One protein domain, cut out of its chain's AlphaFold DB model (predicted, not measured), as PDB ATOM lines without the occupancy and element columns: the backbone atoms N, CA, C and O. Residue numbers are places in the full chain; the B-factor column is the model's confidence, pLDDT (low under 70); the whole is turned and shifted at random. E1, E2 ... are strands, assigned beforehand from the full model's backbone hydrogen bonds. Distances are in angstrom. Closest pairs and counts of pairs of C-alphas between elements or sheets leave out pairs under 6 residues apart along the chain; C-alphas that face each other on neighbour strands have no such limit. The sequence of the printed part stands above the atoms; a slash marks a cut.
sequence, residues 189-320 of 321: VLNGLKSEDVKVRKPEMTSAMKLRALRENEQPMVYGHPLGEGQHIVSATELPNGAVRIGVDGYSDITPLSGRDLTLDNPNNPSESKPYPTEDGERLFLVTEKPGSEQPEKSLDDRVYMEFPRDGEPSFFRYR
ATOM      1  N   VAL A 189       5.137 -41.144   4.319       82.69
ATOM      2  CA  VAL A 189       4.697 -42.137   5.298       82.69
ATOM      3  C   VAL A 189       3.561 -42.958   4.698       82.69
ATOM      4  O   VAL A 189       2.512 -42.429   4.331       82.69
ATOM      5  N   LEU A 190       3.760 -44.270   4.619       82.69
ATOM      6  CA  LEU A 190       2.834 -45.202   3.969       82.69
ATOM      7  C   LEU A 190       1.839 -45.827   4.952       82.69
ATOM      8  O   LEU A 190       0.794 -46.359   4.567       82.69
ATOM      9  N   ASN A 191       2.147 -45.757   6.247       76.69
ATOM     10  CA  ASN A 191       1.260 -46.231   7.299       76.69
ATOM     11  C   ASN A 191       0.026 -45.323   7.407       76.69
ATOM     12  O   ASN A 191       0.139 -44.140   7.711       76.69
ATOM     13  N   GLY A 192      -1.162 -45.899   7.210       71.88
ATOM     14  CA  GLY A 192      -2.429 -45.167   7.308       71.88
ATOM     15  C   GLY A 192      -2.923 -44.562   5.993       71.88
ATOM     16  O   GLY A 192      -3.787 -43.686   6.025       71.88
ATOM     17  N   LEU A 193      -2.410 -45.034   4.852       80.12
ATOM     18  CA  LEU A 193      -2.903 -44.648   3.533       80.12
ATOM     19  C   LEU A 193      -4.422 -44.885   3.427       80.12
ATOM     20  O   LEU A 193      -4.896 -46.015   3.585       80.12
ATOM     21  N   LYS A 194      -5.201 -43.826   3.183       81.00
ATOM     22  CA  LYS A 194      -6.658 -43.942   3.051       81.00
ATOM     23  C   LYS A 194      -6.998 -44.484   1.670       81.00
ATOM     24  O   LYS A 194      -6.391 -44.100   0.675       81.00
ATOM     25  N   SER A 195      -8.020 -45.336   1.582       77.69
ATOM     26  CA  SER A 195      -8.453 -45.906   0.298       77.69
ATOM     27  C   SER A 195      -8.882 -44.849  -0.728       77.69
ATOM     28  O   SER A 195      -8.823 -45.115  -1.923       77.69
ATOM     29  N   GLU A 196      -9.291 -43.663  -0.271       82.38
ATOM     30  CA  GLU A 196      -9.679 -42.516  -1.106       82.38
ATOM     31  C   GLU A 196      -8.490 -41.890  -1.855       82.38
ATOM     32  O   GLU A 196      -8.658 -41.393  -2.968       82.38
ATOM     33  N   ASP A 197      -7.282 -41.979  -1.289       85.56
ATOM     34  CA  ASP A 197      -6.056 -41.422  -1.874       85.56
ATOM     35  C   ASP A 197      -5.435 -42.363  -2.928       85.56
ATOM     36  O   ASP A 197      -4.525 -41.980  -3.669       85.56
ATOM     37  N   VAL A 198      -5.942 -43.601  -3.029       89.44
ATOM     38  CA  VAL A 198      -5.461 -44.633  -3.957       89.44
ATOM     39  C   VAL A 198      -6.310 -44.653  -5.220       89.44
ATOM     40  O   VAL A 198      -7.442 -45.141  -5.245       89.44
ATOM     41  N   LYS A 199      -5.728 -44.195  -6.330       91.25
ATOM     42  CA  LYS A 199      -6.391 -44.242  -7.636       91.25
ATOM     43  C   LYS A 199      -6.449 -45.673  -8.168       91.25
ATOM     44  O   LYS A 199      -5.499 -46.438  -8.061       91.25
ATOM     45  N   VAL A 200      -7.546 -46.028  -8.818       89.50
ATOM     46  CA  VAL A 200      -7.670 -47.316  -9.510       89.50
ATOM     47  C   VAL A 200      -7.307 -47.119 -10.980       89.50
ATOM     48  O   VAL A 200      -7.914 -46.284 -11.649       89.50
ATOM     49  N   ARG A 201      -6.312 -47.859 -11.480       87.44
ATOM     50  CA  ARG A 201      -5.797 -47.751 -12.858       87.44
ATOM     51  C   ARG A 201      -5.751 -49.120 -13.541       87.44
ATOM     52  O   ARG A 201      -5.915 -50.147 -12.889       87.44
ATOM     53  N   LYS A 202      -5.550 -49.143 -14.859       84.00
ATOM     54  CA  LYS A 202      -5.249 -50.392 -15.576       84.00
ATOM     55  C   LYS A 202      -3.825 -50.857 -15.230       84.00
ATOM     56  O   LYS A 202      -3.020 -50.004 -14.860       84.00
ATOM     57  N   PRO A 203      -3.513 -52.161 -15.342       80.00
ATOM     58  CA  PRO A 203      -2.144 -52.655 -15.251       80.00
ATOM     59  C   PRO A 203      -1.211 -51.896 -16.192       80.00
ATOM     60  O   PRO A 203      -1.507 -51.725 -17.373       80.00
ATOM     61  N   GLU A 204      -0.088 -51.437 -15.654       80.38
ATOM     62  CA  GLU A 204       0.947 -50.725 -16.396       80.38
ATOM     63  C   GLU A 204       2.324 -51.242 -15.968       80.38
ATOM     64  O   GLU A 204       2.458 -51.904 -14.944       80.38
ATOM     65  N   MET A 205       3.363 -50.929 -16.739       75.00
ATOM     66  CA  MET A 205       4.731 -51.314 -16.392       75.00
ATOM     67  C   MET A 205       5.170 -50.654 -15.077       75.00
ATOM     68  O   MET A 205       4.925 -49.461 -14.871       75.00
ATOM     69  N   THR A 206       5.823 -51.428 -14.212       84.81
ATOM     70  CA  THR A 206       6.443 -50.978 -12.958       84.81
ATOM     71  C   THR A 206       7.952 -50.854 -13.127       84.81
ATOM     72  O   THR A 206       8.541 -51.567 -13.939       84.81
ATOM     73  N   SER A 207       8.591 -49.975 -12.358       87.19
ATOM     74  CA  SER A 207      10.045 -49.817 -12.408       87.19
ATOM     75  C   SER A 207      10.750 -51.054 -11.862       87.19
ATOM     76  O   SER A 207      10.344 -51.610 -10.839       87.19
ATOM     77  N   ALA A 208      11.832 -51.465 -12.523       79.56
ATOM     78  CA  ALA A 208      12.747 -52.446 -11.959       79.56
ATOM     79  C   ALA A 208      13.464 -51.816 -10.761       79.56
ATOM     80  O   ALA A 208      13.962 -50.695 -10.866       79.56
ATOM     81  N   MET A 209      13.494 -52.527  -9.634       82.62
ATOM     82  CA  MET A 209      14.166 -52.080  -8.418       82.62
ATOM     83  C   MET A 209      15.416 -52.909  -8.162       82.62
ATOM     84  O   MET A 209      15.423 -54.122  -8.373       82.62
ATOM     85  N   LYS A 210      16.460 -52.254  -7.665       81.25
ATOM     86  CA  LYS A 210      17.744 -52.876  -7.368       81.25
ATOM     87  C   LYS A 210      18.257 -52.370  -6.028       81.25
ATOM     88  O   LYS A 210      18.304 -51.172  -5.756       81.25
ATOM     89  N   LEU A 211      18.671 -53.318  -5.197       82.50
ATOM     90  CA  LEU A 211      19.520 -53.051  -4.046       82.50
ATOM     91  C   LEU A 211      20.966 -53.150  -4.506       82.50
ATOM     92  O   LEU A 211      21.371 -54.123  -5.149       82.50
ATOM     93  N   ARG A 212      21.758 -52.131  -4.193       81.62
ATOM     94  CA  ARG A 212      23.171 -52.146  -4.536       81.62
ATOM     95  C   ARG A 212      23.955 -52.953  -3.510       81.62
ATOM     96  O   ARG A 212      23.896 -52.674  -2.317       81.62
ATOM     97  N   ALA A 213      24.755 -53.896  -3.998       78.62
ATOM     98  CA  ALA A 213      25.756 -54.559  -3.179       78.62
ATOM     99  C   ALA A 213      26.837 -53.547  -2.763       78.62
ATOM    100  O   ALA A 213      27.476 -52.917  -3.613       78.62
ATOM    101  N   LEU A 214      27.014 -53.390  -1.455       82.38
ATOM    102  CA  LEU A 214      28.064 -52.575  -0.851       82.38
ATOM    103  C   LEU A 214      29.301 -53.437  -0.600       82.38
ATOM    104  O   LEU A 214      29.190 -54.640  -0.358       82.38
ATOM    105  N   ARG A 215      30.487 -52.832  -0.655       81.19
ATOM    106  CA  ARG A 215      31.719 -53.499  -0.203       81.19
ATOM    107  C   ARG A 215      31.776 -53.520   1.327       81.19
ATOM    108  O   ARG A 215      31.163 -52.681   1.975       81.19
ATOM    109  N   GLU A 216      32.567 -54.427   1.899       75.50
ATOM    110  CA  GLU A 216      32.710 -54.587   3.362       75.50
ATOM    111  C   GLU A 216      33.112 -53.297   4.098       75.50
ATOM    112  O   GLU A 216      32.798 -53.116   5.270       75.50
ATOM    113  N   ASN A 217      33.798 -52.386   3.411       84.12
ATOM    114  CA  ASN A 217      34.270 -51.105   3.928       84.12
ATOM    115  C   ASN A 217      33.529 -49.899   3.327       84.12
ATOM    116  O   ASN A 217      34.082 -48.802   3.294       84.12
ATOM    117  N   GLU A 218      32.315 -50.093   2.812       88.38
ATOM    118  CA  GLU A 218      31.454 -49.020   2.314       88.38
ATOM    119  C   GLU A 218      30.202 -48.903   3.182       88.38
ATOM    120  O   GLU A 218      29.418 -49.842   3.298       88.38
ATOM    121  N   GLN A 219      29.985 -47.717   3.742       91.44
ATOM    122  CA  GLN A 219      28.783 -47.371   4.477       91.44
ATOM    123  C   GLN A 219      28.050 -46.237   3.752       91.44
ATOM    124  O   GLN A 219      28.625 -45.167   3.550       91.44
ATOM    125  N   PRO A 220      26.795 -46.442   3.329       92.19
ATOM    126  CA  PRO A 220      26.003 -45.376   2.755       92.19
ATOM    127  C   PRO A 220      25.605 -44.368   3.821       92.19
ATOM    128  O   PRO A 220      25.141 -44.730   4.905       92.19
ATOM    129  N   MET A 221      25.736 -43.102   3.451       93.62
ATOM    130  CA  MET A 221      25.333 -41.974   4.267       93.62
ATOM    131  C   MET A 221      24.303 -41.161   3.498       93.62
ATOM    132  O   MET A 221      24.486 -40.891   2.312       93.62
ATOM    133  N   VAL A 222      23.237 -40.753   4.175       93.31
ATOM    134  CA  VAL A 222      22.198 -39.869   3.647       93.31
ATOM    135  C   VAL A 222      22.256 -38.575   4.448       93.31
ATOM    136  O   VAL A 222      22.209 -38.597   5.676       93.31
ATOM    137  N   TYR A 223      22.455 -37.445   3.771       90.31
ATOM    138  CA  TYR A 223      22.720 -36.140   4.394       90.31
ATOM    139  C   TYR A 223      23.859 -36.172   5.432       90.31
ATOM    140  O   TYR A 223      23.813 -35.472   6.440       90.31
ATOM    141  N   GLY A 224      24.883 -37.001   5.198       89.88
ATOM    142  CA  GLY A 224      26.025 -37.165   6.107       89.88
ATOM    143  C   GLY A 224      25.748 -38.020   7.350       89.88
ATOM    144  O   GLY A 224      26.598 -38.095   8.235       89.88
ATOM    145  N   HIS A 225      24.592 -38.681   7.430       91.19
ATOM    146  CA  HIS A 225      24.251 -39.600   8.513       91.19
ATOM    147  C   HIS A 225      24.172 -41.042   8.004       91.19
ATOM    148  O   HIS A 225      23.688 -41.259   6.893       91.19
ATOM    149  N   PRO A 226      24.612 -42.036   8.793       92.38
ATOM    150  CA  PRO A 226      24.458 -43.431   8.409       92.38
ATOM    151  C   PRO A 226      22.975 -43.801   8.354       92.38
ATOM    152  O   PRO A 226      22.146 -43.202   9.043       92.38
ATOM    153  N   LEU A 227      22.652 -44.814   7.551       91.69
ATOM    154  CA  LEU A 227      21.300 -45.370   7.510       91.69
ATOM    155  C   LEU A 227      20.867 -45.880   8.891       91.69
ATOM    156  O   LEU A 227      21.651 -46.499   9.615       91.69
ATOM    157  N   GLY A 228      19.608 -45.626   9.239       89.62
ATOM    158  CA  GLY A 228      18.963 -46.189  10.418       89.62
ATOM    159  C   GLY A 228      18.626 -47.674  10.259       89.62
ATOM    160  O   GLY A 228      18.770 -48.272   9.194       89.62
ATOM    161  N   GLU A 229      18.143 -48.278  11.340       86.56
ATOM    162  CA  GLU A 229      17.679 -49.668  11.331       86.56
ATOM    163  C   GLU A 229      16.503 -49.856  10.357       86.56
ATOM    164  O   GLU A 229      15.574 -49.047  10.333       86.56
ATOM    165  N   GLY A 230      16.562 -50.907   9.530       85.31
ATOM    166  CA  GLY A 230      15.559 -51.193   8.496       85.31
ATOM    167  C   GLY A 230      15.527 -50.189   7.337       85.31
ATOM    168  O   GLY A 230      14.605 -50.231   6.522       85.31
ATOM    169  N   GLN A 231      16.491 -49.263   7.268       92.50
ATOM    170  CA  GLN A 231      16.618 -48.328   6.159       92.50
ATOM    171  C   GLN A 231      17.583 -48.848   5.102       92.50
ATOM    172  O   GLN A 231      18.701 -49.269   5.403       92.50
ATOM    173  N   HIS A 232      17.177 -48.735   3.842       91.06
ATOM    174  CA  HIS A 232      17.984 -49.140   2.698       91.06
ATOM    175  C   HIS A 232      17.852 -48.121   1.570       91.06
ATOM    176  O   HIS A 232      16.846 -47.422   1.448       91.06
ATOM    177  N   ILE A 233      18.876 -48.048   0.725       92.12
ATOM    178  CA  ILE A 233      18.820 -47.280  -0.518       92.12
ATOM    179  C   ILE A 233      18.514 -48.241  -1.650       92.12
ATOM    180  O   ILE A 233      19.239 -49.216  -1.856       92.12
ATOM    181  N   VAL A 234      17.467 -47.931  -2.397       91.50
ATOM    182  CA  VAL A 234      17.073 -48.667  -3.597       91.50
ATOM    183  C   VAL A 234      17.220 -47.759  -4.810       91.50
ATOM    184  O   VAL A 234      16.877 -46.576  -4.748       91.50
ATOM    185  N   SER A 235      17.728 -48.308  -5.912       91.75
ATOM    186  CA  SER A 235      17.610 -47.674  -7.222       91.75
ATOM    187  C   SER A 235      16.385 -48.225  -7.941       91.75
ATOM    188  O   SER A 235      16.046 -49.405  -7.810       91.75
ATOM    189  N   ALA A 236      15.695 -47.360  -8.675       92.50
ATOM    190  CA  ALA A 236      14.597 -47.743  -9.543       92.50
ATOM    191  C   ALA A 236      14.818 -47.170 -10.942       92.50
ATOM    192  O   ALA A 236      15.082 -45.975 -11.093       92.50
ATOM    193  N   THR A 237      14.690 -48.019 -11.960       91.19
ATOM    194  CA  THR A 237      14.835 -47.603 -13.358       91.19
ATOM    195  C   THR A 237      13.644 -46.745 -13.785       91.19
ATOM    196  O   THR A 237      12.481 -47.119 -13.583       91.19
ATOM    197  N   GLU A 238      13.928 -45.590 -14.381       92.19
ATOM    198  CA  GLU A 238      12.926 -44.732 -15.002       92.19
ATOM    199  C   GLU A 238      12.250 -45.460 -16.170       92.19
ATOM    200  O   GLU A 238      12.881 -46.136 -16.982       92.19
ATOM    201  N   LEU A 239      10.932 -45.319 -16.257       91.94
ATOM    202  CA  LEU A 239      10.146 -45.805 -17.386       91.94
ATOM    203  C   LEU A 239      10.331 -44.868 -18.597       91.94
ATOM    204  O   LEU A 239      10.777 -43.734 -18.425       91.94
ATOM    205  N   PRO A 240       9.925 -45.261 -19.822       89.50
ATOM    206  CA  PRO A 240      10.084 -44.422 -21.018       89.50
ATOM    207  C   PRO A 240       9.453 -43.023 -20.924       89.50
ATOM    208  O   PRO A 240       9.887 -42.097 -21.603       89.50
ATOM    209  N   ASN A 241       8.439 -42.848 -20.072       88.69
ATOM    210  CA  ASN A 241       7.807 -41.553 -19.797       88.69
ATOM    211  C   ASN A 241       8.519 -40.734 -18.695       88.69
ATOM    212  O   ASN A 241       8.012 -39.692 -18.286       88.69
ATOM    213  N   GLY A 242       9.662 -41.205 -18.187       91.69
ATOM    214  CA  GLY A 242      10.446 -40.594 -17.110       91.69
ATOM    215  C   GLY A 242       9.863 -40.773 -15.705       91.69
ATOM    216  O   GLY A 242      10.393 -40.205 -14.752       91.69
ATOM    217  N   ALA A 243       8.762 -41.515 -15.553       94.69
ATOM    218  CA  ALA A 243       8.191 -41.813 -14.244       94.69
ATOM    219  C   ALA A 243       8.876 -43.025 -13.604       94.69
ATOM    220  O   ALA A 243       9.377 -43.915 -14.292       94.69
ATOM    221  N   VAL A 244       8.827 -43.093 -12.276       95.31
ATOM    222  CA  VAL A 244       9.187 -44.287 -11.507       95.31
ATOM    223  C   VAL A 244       7.957 -44.821 -10.792       95.31
ATOM    224  O   VAL A 244       7.213 -44.056 -10.186       95.31
ATOM    225  N   ARG A 245       7.734 -46.134 -10.861       93.69
ATOM    226  CA  ARG A 245       6.586 -46.800 -10.230       93.69
ATOM    227  C   ARG A 245       7.057 -47.924  -9.334       93.69
ATOM    228  O   ARG A 245       7.588 -48.915  -9.827       93.69
ATOM    229  N   ILE A 246       6.834 -47.766  -8.036       90.31
ATOM    230  CA  ILE A 246       7.348 -48.653  -6.991       90.31
ATOM    231  C   ILE A 246       6.172 -49.271  -6.237       90.31
ATOM    232  O   ILE A 246       5.217 -48.572  -5.907       90.31
ATOM    233  N   GLY A 247       6.231 -50.577  -5.972       90.31
ATOM    234  CA  GLY A 247       5.307 -51.226  -5.039       90.31
ATOM    235  C   GLY A 247       5.649 -50.823  -3.607       90.31
ATOM    236  O   GLY A 247       6.813 -50.895  -3.221       90.31
ATOM    237  N   VAL A 248       4.660 -50.386  -2.828       90.62
ATOM    238  CA  VAL A 248       4.911 -49.742  -1.524       90.62
ATOM    239  C   VAL A 248       4.485 -50.562  -0.308       90.62
ATOM    240  O   VAL A 248       4.785 -50.186   0.816       90.62
ATOM    241  N   ASP A 249       3.839 -51.712  -0.505       84.88
ATOM    242  CA  ASP A 249       3.306 -52.541   0.588       84.88
ATOM    243  C   ASP A 249       4.354 -53.022   1.607       84.88
ATOM    244  O   ASP A 249       4.018 -53.242   2.775       84.88
ATOM    245  N   GLY A 250       5.605 -53.202   1.172       84.81
ATOM    246  CA  GLY A 250       6.714 -53.665   2.014       84.81
ATOM    247  C   GLY A 250       7.383 -52.563   2.838       84.81
ATOM    248  O   GLY A 250       8.209 -52.861   3.701       84.81
ATOM    249  N   TYR A 251       7.023 -51.300   2.601       89.62
ATOM    250  CA  TYR A 251       7.693 -50.146   3.182       89.62
ATOM    251  C   TYR A 251       6.762 -49.380   4.123       89.62
ATOM    252  O   TYR A 251       5.544 -49.332   3.953       89.62
ATOM    253  N   SER A 252       7.349 -48.791   5.158       90.12
ATOM    254  CA  SER A 252       6.673 -47.877   6.079       90.12
ATOM    255  C   SER A 252       6.874 -46.412   5.686       90.12
ATOM    256  O   SER A 252       5.986 -45.592   5.930       90.12
ATOM    257  N   ASP A 253       8.000 -46.110   5.035       93.19
ATOM    258  CA  ASP A 253       8.360 -44.793   4.519       93.19
ATOM    259  C   ASP A 253       9.166 -44.926   3.221       93.19
ATOM    260  O   ASP A 253       9.969 -45.856   3.077       93.19
ATOM    261  N   ILE A 254       8.949 -43.998   2.287       93.56
ATOM    262  CA  ILE A 254       9.754 -43.839   1.071       93.56
ATOM    263  C   ILE A 254      10.071 -42.361   0.887       93.56
ATOM    264  O   ILE A 254       9.171 -41.527   0.803       93.56
ATOM    265  N   THR A 255      11.352 -42.046   0.731       94.12
ATOM    266  CA  THR A 255      11.836 -40.691   0.477       94.12
ATOM    267  C   THR A 255      12.658 -40.679  -0.814       94.12
ATOM    268  O   THR A 255      13.666 -41.386  -0.894       94.12
ATOM    269  N   PRO A 256      12.264 -39.912  -1.850       93.69
ATOM    270  CA  PRO A 256      13.085 -39.754  -3.044       93.69
ATOM    271  C   PRO A 256      14.374 -39.008  -2.691       93.69
ATOM    272  O   PRO A 256      14.344 -37.998  -1.989       93.69
ATOM    273  N   LEU A 257      15.503 -39.499  -3.192       91.56
ATOM    274  CA  LEU A 257      16.813 -38.914  -2.939       91.56
ATOM    275  C   LEU A 257      17.378 -38.308  -4.217       91.56
ATOM    276  O   LEU A 257      17.253 -38.870  -5.308       91.56
ATOM    277  N   SER A 258      18.071 -37.183  -4.078       84.56
ATOM    278  CA  SER A 258      18.947 -36.698  -5.134       84.56
ATOM    279  C   SER A 258      20.329 -37.337  -4.991       84.56
ATOM    280  O   SER A 258      20.789 -37.615  -3.885       84.56
ATOM    281  N   GLY A 259      21.055 -37.525  -6.096       75.56
ATOM    282  CA  GLY A 259      22.419 -38.075  -6.049       75.56
ATOM    283  C   GLY A 259      23.422 -37.237  -5.235       75.56
ATOM    284  O   GLY A 259      24.530 -37.692  -4.981       75.56
ATOM    285  N   ARG A 260      23.055 -36.014  -4.817       83.56
ATOM    286  CA  ARG A 260      23.860 -35.156  -3.927       83.56
ATOM    287  C   ARG A 260      23.605 -35.415  -2.447       83.56
ATOM    288  O   ARG A 260      24.402 -34.990  -1.619       83.56
ATOM    289  N   ASP A 261      22.505 -36.087  -2.136       86.56
ATOM    290  CA  ASP A 261      22.084 -36.371  -0.769       86.56
ATOM    291  C   ASP A 261      22.797 -37.602  -0.212       86.56
ATOM    292  O   ASP A 261      22.758 -37.828   0.995       86.56
ATOM    293  N   LEU A 262      23.453 -38.386  -1.077       92.00
ATOM    294  CA  LEU A 262      24.132 -39.613  -0.697       92.00
ATOM    295  C   LEU A 262      25.641 -39.581  -0.905       92.00
ATOM    296  O   LEU A 262      26.148 -39.247  -1.981       92.00
ATOM    297  N   THR A 263      26.341 -40.121   0.083       93.38
ATOM    298  CA  THR A 263      27.746 -40.506  -0.031       93.38
ATOM    299  C   THR A 263      27.950 -41.965   0.358       93.38
ATOM    300  O   THR A 263      27.081 -42.622   0.937       93.38
ATOM    301  N   LEU A 264      29.102 -42.500  -0.026       92.06
ATOM    302  CA  LEU A 264      29.669 -43.720   0.517       92.06
ATOM    303  C   LEU A 264      30.901 -43.344   1.325       92.06
ATOM    304  O   LEU A 264      31.873 -42.834   0.764       92.06
ATOM    305  N   ASP A 265      30.869 -43.663   2.606       92.38
ATOM    306  CA  ASP A 265      31.969 -43.416   3.522       92.38
ATOM    307  C   ASP A 265      32.645 -44.741   3.880       92.38
ATOM    308  O   ASP A 265      32.029 -45.811   3.862       92.38
ATOM    309  N   ASN A 266      33.934 -44.679   4.207       88.19
ATOM    310  CA  ASN A 266      34.645 -45.807   4.790       88.19
ATOM    311  C   ASN A 266      34.604 -45.670   6.320       88.19
ATOM    312  O   ASN A 266      35.234 -44.754   6.850       88.19
ATOM    313  N   PRO A 267      33.928 -46.564   7.064       82.19
ATOM    314  CA  PRO A 267      33.819 -46.441   8.519       82.19
ATOM    315  C   PRO A 267      35.182 -46.505   9.229       82.19
ATOM    316  O   PRO A 267      35.336 -45.963  10.321       82.19
ATOM    317  N   ASN A 268      36.194 -47.111   8.597       83.06
ATOM    318  CA  ASN A 268      37.565 -47.162   9.117       83.06
ATOM    319  C   ASN A 268      38.408 -45.934   8.730       83.06
ATOM    320  O   ASN A 268      39.466 -45.711   9.314       83.06
ATOM    321  N   ASN A 269      37.965 -45.146   7.746       83.19
ATOM    322  CA  ASN A 269      38.586 -43.882   7.357       83.19
ATOM    323  C   ASN A 269      37.518 -42.880   6.870       83.19
ATOM    324  O   ASN A 269      37.342 -42.714   5.661       83.19
ATOM    325  N   PRO A 270      36.826 -42.173   7.784       75.56
ATOM    326  CA  PRO A 270      35.722 -41.268   7.431       75.56
ATOM    327  C   PRO A 270      36.128 -40.085   6.539       75.56
ATOM    328  O   PRO A 270      35.276 -39.396   5.991       75.56
ATOM    329  N   SER A 271      37.433 -39.837   6.380       78.50
ATOM    330  CA  SER A 271      37.944 -38.806   5.467       78.50
ATOM    331  C   SER A 271      37.839 -39.225   3.992       78.50
ATOM    332  O   SER A 271      37.948 -38.382   3.106       78.50
ATOM    333  N   GLU A 272      37.620 -40.515   3.715       84.75
ATOM    334  CA  GLU A 272      37.401 -41.077   2.378       84.75
ATOM    335  C   GLU A 272      35.902 -41.163   2.059       84.75
ATOM    336  O   GLU A 272      35.340 -42.247   1.902       84.75
ATOM    337  N   SER A 273      35.247 -40.007   1.959       87.56
ATOM    338  CA  SER A 273      33.873 -39.927   1.458       87.56
ATOM    339  C   SER A 273      33.870 -39.797  -0.064       87.56
ATOM    340  O   SER A 273      34.609 -38.989  -0.638       87.56
ATOM    341  N   LYS A 274      33.039 -40.590  -0.741       91.62
ATOM    342  CA  LYS A 274      32.843 -40.516  -2.196       91.62
ATOM    343  C   LYS A 274      31.360 -40.414  -2.548       91.62
ATOM    344  O   LYS A 274      30.527 -40.906  -1.791       91.62
ATOM    345  N   PRO A 275      31.003 -39.828  -3.703       90.56
ATOM    346  CA  PRO A 275      29.613 -39.790  -4.145       90.56
ATOM    347  C   PRO A 275      29.020 -41.196  -4.255       90.56
ATOM    348  O   PRO A 275      29.698 -42.131  -4.700       90.56
ATOM    349  N   TYR A 276      27.750 -41.344  -3.885       90.25
ATOM    350  CA  TYR A 276      27.037 -42.585  -4.156       90.25
ATOM    351  C   TYR A 276      26.842 -42.727  -5.677       90.25
ATOM    352  O   TYR A 276      26.296 -41.825  -6.316       90.25
ATOM    353  N   PRO A 277      27.312 -43.817  -6.302       85.69
ATOM    354  CA  PRO A 277      27.179 -43.997  -7.736       85.69
ATOM    355  C   PRO A 277      25.716 -44.224  -8.100       85.69
ATOM    356  O   PRO A 277      25.006 -44.983  -7.443       85.69
ATOM    357  N   THR A 278      25.305 -43.563  -9.169       83.88
ATOM    358  CA  THR A 278      23.972 -43.658  -9.763       83.88
ATOM    359  C   THR A 278      24.172 -43.917 -11.250       83.88
ATOM    360  O   THR A 278      25.062 -43.302 -11.845       83.88
ATOM    361  N   GLU A 279      23.416 -44.844 -11.833       85.38
ATOM    362  CA  GLU A 279      23.447 -45.090 -13.277       85.38
ATOM    363  C   GLU A 279      22.486 -44.127 -14.001       85.38
ATOM    364  O   GLU A 279      21.519 -43.626 -13.416       85.38
ATOM    365  N   ASP A 280      22.754 -43.830 -15.274       85.88
ATOM    366  CA  ASP A 280      21.861 -42.985 -16.071       85.88
ATOM    367  C   ASP A 280      20.487 -43.657 -16.213       85.88
ATOM    368  O   ASP A 280      20.384 -44.834 -16.556       85.88
ATOM    369  N   GLY A 281      19.419 -42.896 -15.958       88.06
ATOM    370  CA  GLY A 281      18.050 -43.417 -15.969       88.06
ATOM    371  C   GLY A 281      17.640 -44.145 -14.685       88.06
ATOM    372  O   GLY A 281      16.585 -44.773 -14.667       88.06
ATOM    373  N   GLU A 282      18.423 -44.064 -13.605       91.38
ATOM    374  CA  GLU A 282      18.005 -44.518 -12.275       91.38
ATOM    375  C   GLU A 282      17.613 -43.348 -11.363       91.38
ATOM    376  O   GLU A 282      18.242 -42.288 -11.349       91.38
ATOM    377  N   ARG A 283      16.595 -43.573 -10.523       93.00
ATOM    378  CA  ARG A 283      16.283 -42.721  -9.369       93.00
ATOM    379  C   ARG A 283      16.547 -43.465  -8.076       93.00
ATOM    380  O   ARG A 283      16.224 -44.646  -7.962       93.00
ATOM    381  N   LEU A 284      17.105 -42.757  -7.103       94.31
ATOM    382  CA  LEU A 284      17.411 -43.297  -5.785       94.31
ATOM    383  C   LEU A 284      16.298 -42.969  -4.795       94.31
ATOM    384  O   LEU A 284      15.743 -41.870  -4.803       94.31
ATOM    385  N   PHE A 285      16.014 -43.916  -3.909       94.69
ATOM    386  CA  PHE A 285      15.048 -43.755  -2.831       94.69
ATOM    387  C   PHE A 285      15.637 -44.299  -1.536       94.69
ATOM    388  O   PHE A 285      16.227 -45.381  -1.524       94.69
ATOM    389  N   LEU A 286      15.451 -43.559  -0.446       95.06
ATOM    390  CA  LEU A 286      15.573 -44.087   0.904       95.06
ATOM    391  C   LEU A 286      14.251 -44.767   1.226       95.06
ATOM    392  O   LEU A 286      13.201 -44.128   1.167       95.06
ATOM    393  N   VAL A 287      14.295 -46.044   1.571       93.62
ATOM    394  CA  VAL A 287      13.113 -46.791   1.991       93.62
ATOM    395  C   VAL A 287      13.320 -47.306   3.400       93.62
ATOM    396  O   VAL A 287      14.427 -47.703   3.760       93.62
ATOM    397  N   THR A 288      12.254 -47.297   4.192       92.75
ATOM    398  CA  THR A 288      12.236 -47.934   5.512       92.75
ATOM    399  C   THR A 288      11.331 -49.150   5.434       92.75
ATOM    400  O   THR A 288      10.139 -49.018   5.146       92.75
ATOM    401  N   GLU A 289      11.872 -50.338   5.676       86.50
ATOM    402  CA  GLU A 289      11.089 -51.571   5.687       86.50
ATOM    403  C   GLU A 289      10.012 -51.529   6.770       86.50
ATOM    404  O   GLU A 289      10.166 -50.941   7.844       86.50
ATOM    405  N   LYS A 290       8.864 -52.130   6.474       85.62
ATOM    406  CA  LYS A 290       7.812 -52.307   7.466       85.62
ATOM    407  C   LYS A 290       8.139 -53.540   8.328       85.62
ATOM    408  O   LYS A 290       8.311 -54.618   7.769       85.62
ATOM    409  N   PRO A 291       8.180 -53.437   9.669       75.38
ATOM    410  CA  PRO A 291       8.456 -54.588  10.528       75.38
ATOM    411  C   PRO A 291       7.438 -55.716  10.306       75.38
ATOM    412  O   PRO A 291       6.231 -55.466  10.317       75.38
ATOM    413  N   GLY A 292       7.913 -56.951  10.115       67.94
ATOM    414  CA  GLY A 292       7.049 -58.117   9.875       67.94
ATOM    415  C   GLY A 292       6.395 -58.153   8.487       67.94
ATOM    416  O   GLY A 292       5.353 -58.784   8.320       67.94
ATOM    417  N   SER A 293       6.976 -57.465   7.498       62.47
ATOM    418  CA  SER A 293       6.521 -57.443   6.101       62.47
ATOM    419  C   SER A 293       6.834 -58.713   5.301       62.47
ATOM    420  O   SER A 293       6.559 -58.732   4.101       62.47
ATOM    421  N   GLU A 294       7.296 -59.794   5.947       52.59
ATOM    422  CA  GLU A 294       7.235 -61.170   5.426       52.59
ATOM    423  C   GLU A 294       5.765 -61.624   5.298       52.59
ATOM    424  O   GLU A 294       5.303 -62.579   5.918       52.59
ATOM    425  N   GLN A 295       4.964 -60.871   4.551       47.94
ATOM    426  CA  GLN A 295       3.582 -61.198   4.272       47.94
ATOM    427  C   GLN A 295       3.505 -61.998   2.972       47.94
ATOM    428  O   GLN A 295       4.273 -61.738   2.042       47.94
ATOM    429  N   PRO A 296       2.577 -62.970   2.888       48.88
ATOM    430  CA  PRO A 296       2.356 -63.740   1.671       48.88
ATOM    431  C   PRO A 296       2.124 -62.796   0.490       48.88
ATOM    432  O   PRO A 296       1.494 -61.749   0.659       48.88
ATOM    433  N   GLU A 297       2.634 -63.161  -0.692       57.09
ATOM    434  CA  GLU A 297       2.483 -62.366  -1.912       57.09
ATOM    435  C   GLU A 297       1.022 -61.934  -2.086       57.09
ATOM    436  O   GLU A 297       0.158 -62.733  -2.451       57.09
ATOM    437  N   LYS A 298       0.736 -60.651  -1.836       66.50
ATOM    438  CA  LYS A 298      -0.555 -60.072  -2.200       66.50
ATOM    439  C   LYS A 298      -0.745 -60.240  -3.702       66.50
ATOM    440  O   LYS A 298       0.216 -60.096  -4.472       66.50
ATOM    441  N   SER A 299      -1.987 -60.505  -4.104       67.56
ATOM    442  CA  SER A 299      -2.361 -60.491  -5.515       67.56
ATOM    443  C   SER A 299      -1.986 -59.134  -6.127       67.56
ATOM    444  O   SER A 299      -2.002 -58.120  -5.430       67.56
ATOM    445  N   LEU A 300      -1.627 -59.095  -7.415       66.81
ATOM    446  CA  LEU A 300      -1.267 -57.843  -8.105       66.81
ATOM    447  C   LEU A 300      -2.357 -56.760  -7.984       66.81
ATOM    448  O   LEU A 300      -2.038 -55.574  -7.993       66.81
ATOM    449  N   ASP A 301      -3.617 -57.167  -7.823       73.44
ATOM    450  CA  ASP A 301      -4.779 -56.281  -7.687       73.44
ATOM    451  C   ASP A 301      -4.874 -55.629  -6.294       73.44
ATOM    452  O   ASP A 301      -5.435 -54.540  -6.140       73.44
ATOM    453  N   ASP A 302      -4.301 -56.278  -5.279       79.50
ATOM    454  CA  ASP A 302      -4.288 -55.807  -3.891       79.50
ATOM    455  C   ASP A 302      -3.005 -55.042  -3.540       79.50
ATOM    456  O   ASP A 302      -2.883 -54.518  -2.426       79.50
ATOM    457  N   ARG A 303      -2.045 -54.991  -4.472       85.75
ATOM    458  CA  ARG A 303      -0.796 -54.252  -4.298       85.75
ATOM    459  C   ARG A 303      -1.023 -52.763  -4.516       85.75
ATOM    460  O   ARG A 303      -1.652 -52.337  -5.488       85.75
ATOM    461  N   VAL A 304      -0.479 -51.971  -3.602       89.56
ATOM    462  CA  VAL A 304      -0.442 -50.520  -3.727       89.56
ATOM    463  C   VAL A 304       0.894 -50.128  -4.330       89.56
ATOM    464  O   VAL A 304       1.962 -50.573  -3.905       89.56
ATOM    465  N   TYR A 305       0.818 -49.254  -5.319       92.69
ATOM    466  CA  TYR A 305       1.957 -48.681  -6.001       92.69
ATOM    467  C   TYR A 305       1.976 -47.175  -5.798       92.69
ATOM    468  O   TYR A 305       0.941 -46.530  -5.620       92.69
ATOM    469  N   MET A 306       3.171 -46.611  -5.876       94.62
ATOM    470  CA  MET A 306       3.404 -45.181  -5.859       94.62
ATOM    471  C   MET A 306       4.133 -44.785  -7.137       94.62
ATOM    472  O   MET A 306       5.145 -45.383  -7.505       94.62
ATOM    473  N   GLU A 307       3.581 -43.801  -7.841       95.06
ATOM    474  CA  GLU A 307       4.163 -43.208  -9.039       95.06
ATOM    475  C   GLU A 307       4.846 -41.901  -8.665       95.06
ATOM    476  O   GLU A 307       4.198 -41.000  -8.140       95.06
ATOM    477  N   PHE A 308       6.131 -41.794  -8.981       95.38
ATOM    478  CA  PHE A 308       6.920 -40.573  -8.930       95.38
ATOM    479  C   PHE A 308       7.096 -40.075 -10.369       95.38
ATOM    480  O   PHE A 308       7.960 -40.596 -11.085       95.38
ATOM    481  N   PRO A 309       6.271 -39.125 -10.843       94.06
ATOM    482  CA  PRO A 309       6.415 -38.599 -12.195       94.06
ATOM    483  C   PRO A 309       7.741 -37.841 -12.352       94.06
ATOM    484  O   PRO A 309       8.404 -37.485 -11.373       94.06
ATOM    485  N   ARG A 310       8.155 -37.586 -13.599       88.75
ATOM    486  CA  ARG A 310       9.317 -36.723 -13.853       88.75
ATOM    487  C   ARG A 310       9.070 -35.304 -13.364       88.75
ATOM    488  O   ARG A 310       9.917 -34.747 -12.676       88.75
ATOM    489  N   ASP A 311       7.884 -34.806 -13.683       86.25
ATOM    490  CA  ASP A 311       7.385 -33.501 -13.298       86.25
ATOM    491  C   ASP A 311       6.016 -33.696 -12.637       86.25
ATOM    492  O   ASP A 311       5.105 -34.275 -13.233       86.25
ATOM    493  N   GLY A 312       5.873 -33.234 -11.395       86.06
ATOM    494  CA  GLY A 312       4.615 -33.288 -10.652       86.06
ATOM    495  C   GLY A 312       4.712 -34.000  -9.309       86.06
ATOM    496  O   GLY A 312       5.780 -34.418  -8.865       86.06
ATOM    497  N   GLU A 313       3.561 -34.108  -8.655       89.31
ATOM    498  CA  GLU A 313       3.447 -34.723  -7.338       89.31
ATOM    499  C   GLU A 313       3.316 -36.244  -7.443       89.31
ATOM    500  O   GLU A 313       2.596 -36.740  -8.321       89.31
ATOM    501  N   PRO A 314       3.950 -36.997  -6.532       93.00
ATOM    502  CA  PRO A 314       3.740 -38.425  -6.460       93.00
ATOM    503  C   PRO A 314       2.290 -38.792  -6.156       93.00
ATOM    504  O   PRO A 314       1.550 -38.045  -5.513       93.00
ATOM    505  N   SER A 315       1.867 -39.963  -6.624       93.12
ATOM    506  CA  SER A 315       0.495 -40.429  -6.420       93.12
ATOM    507  C   SER A 315       0.412 -41.927  -6.184       93.12
ATOM    508  O   SER A 315       1.196 -42.699  -6.736       93.12
ATOM    509  N   PHE A 316      -0.577 -42.339  -5.393       94.00
ATOM    510  CA  PHE A 316      -0.834 -43.740  -5.093       94.00
ATOM    511  C   PHE A 316      -1.849 -44.332  -6.061       94.00
ATOM    512  O   PHE A 316      -2.819 -43.678  -6.468       94.00
ATOM    513  N   PHE A 317      -1.638 -45.590  -6.431       92.38
ATOM    514  CA  PHE A 317      -2.572 -46.322  -7.262       92.38
ATOM    515  C   PHE A 317      -2.558 -47.828  -6.990       92.38
ATOM    516  O   PHE A 317      -1.623 -48.369  -6.411       92.38
ATOM    517  N   ARG A 318      -3.618 -48.499  -7.434       91.88
ATOM    518  CA  ARG A 318      -3.743 -49.959  -7.504       91.88
ATOM    519  C   ARG A 318      -4.300 -50.357  -8.861       91.88
ATOM    520  O   ARG A 318      -4.964 -49.546  -9.520       91.88
ATOM    521  N   TYR A 319      -4.068 -51.597  -9.264       85.31
ATOM    522  CA  TYR A 319      -4.611 -52.100 -10.517       85.31
ATOM    523  C   TYR A 319      -6.057 -52.575 -10.373       85.31
ATOM    524  O   TYR A 319      -6.485 -53.053  -9.325       85.31
ATOM    525  N   ARG A 320      -6.838 -52.376 -11.436       79.75
ATOM    526  CA  ARG A 320      -8.179 -52.936 -11.606       79.75
ATOM    527  C   ARG A 320      -8.102 -54.138 -12.537       79.75
ATOM    528  O   ARG A 320      -7.461 -54.032 -13.582       79.75
TER     529      ARG A 320
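This is residues 189 to 320 of the 321 residues of an uncharacterized protein of Saccharopolyspora shandongensis (UniProt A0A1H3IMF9). Three small sheets stand one after another along the longest axis, making an elongated, fairly thin body: E1, E11, E10 and E5 at one end, the strongly twisted sheet E2, E4, E9 and E6 in the middle, and E3, E7 and E8 at the other end. The backbone passes to and fro along this row, since E1 to E3 step from the first sheet through the middle to the far one, E4 and E5 step back, E6 to E8 go out again, and E9 to E11 return. The printed part has 132 residues with no named helix and eleven named strands, E1 to E11 in that order; it is all strand, though under half of the residues, 58 of 132, are in named elements. The first sheet is mixed and the other two are antiparallel. The whole is compact, with a radius of gyration of the C-alphas of 15.9 A, and spans 51 by 34 by 21 A, only just elongated.

E1, residues 198 to 201, is an edge strand and the parallel neighbour of E11, residues 315 to 319, at 49 degrees; N 201 and O 318 are 2.9 A apart, within hydrogen-bond range. E11 forms a hairpin with E10, residues 305 to 308, where N 305 and O 317 are 2.8 A apart. E10 is antiparallel to the other edge strand, E5, residues 244 to 247, at 159 degrees, with N 306 and O 246 at 2.8 A. This sheet is strongly twisted. Toward the next sheet, the closest C-alphas of E5 and E4, residues 231 to 237, are those of Val 244 and Ala 236, 6.7 A apart. E4 is antiparallel to the edge strand E2, residues 209 to 211, at 137 degrees, with N 210 and O 235 at 2.9 A. On its other side E4 pairs with E9, residues 282 to 289, antiparallel at 148 degrees, with N 232 and O 287 at 2.9 A; E9 bends by 52 degrees at residue 286. E9 is antiparallel to the edge strand E6, residues 251 to 257, with N 255 and O 286 at 2.8 A. E6 and E7, residues 262 to 266, meet only through their link. E7 is antiparallel to E3, residues 219 to 222, with N 219 and O 265 at 2.8 A. E7 and E8, residues 269 to 275, form a hairpin, with N 264 and O 274 at 2.8 A. E3 and E9 are only just apart, with their closest C-alphas 8.3 A from each other, and E1 and E8 are apart.

E1 begins at C-alpha 198, (-5.461, -44.633, -3.957). E2 has three residues, and E3 four; residues 221 to 222 of E3 also pair, antiparallel, with residues 225 to 226. E4 measures 19.6 A from first to last C-alpha, E6 15.7 A and E8 15.2 A. E8 begins at C-alpha 269, (38.586, -43.882, 7.357). E9, eight residues, is the longest strand, at 20.5 A. E5 and E10 have four residues each, and E7 and E11, five each, both measure 13.4 A. E11 ends at C-alpha 319, (-4.611, -52.100, -10.517).

The two C-alphas farthest apart are those of Asn 269 and Arg 320, at 51.3 A. The printed part has no cut. The link E9 to E10 is long, residues 290 to 304, while the links E5 to E6, E6 to E7 and E7 to E8 are tight. The mean pLDDT of the printed part is 85.7, and the residues under 70 are 292 to 300.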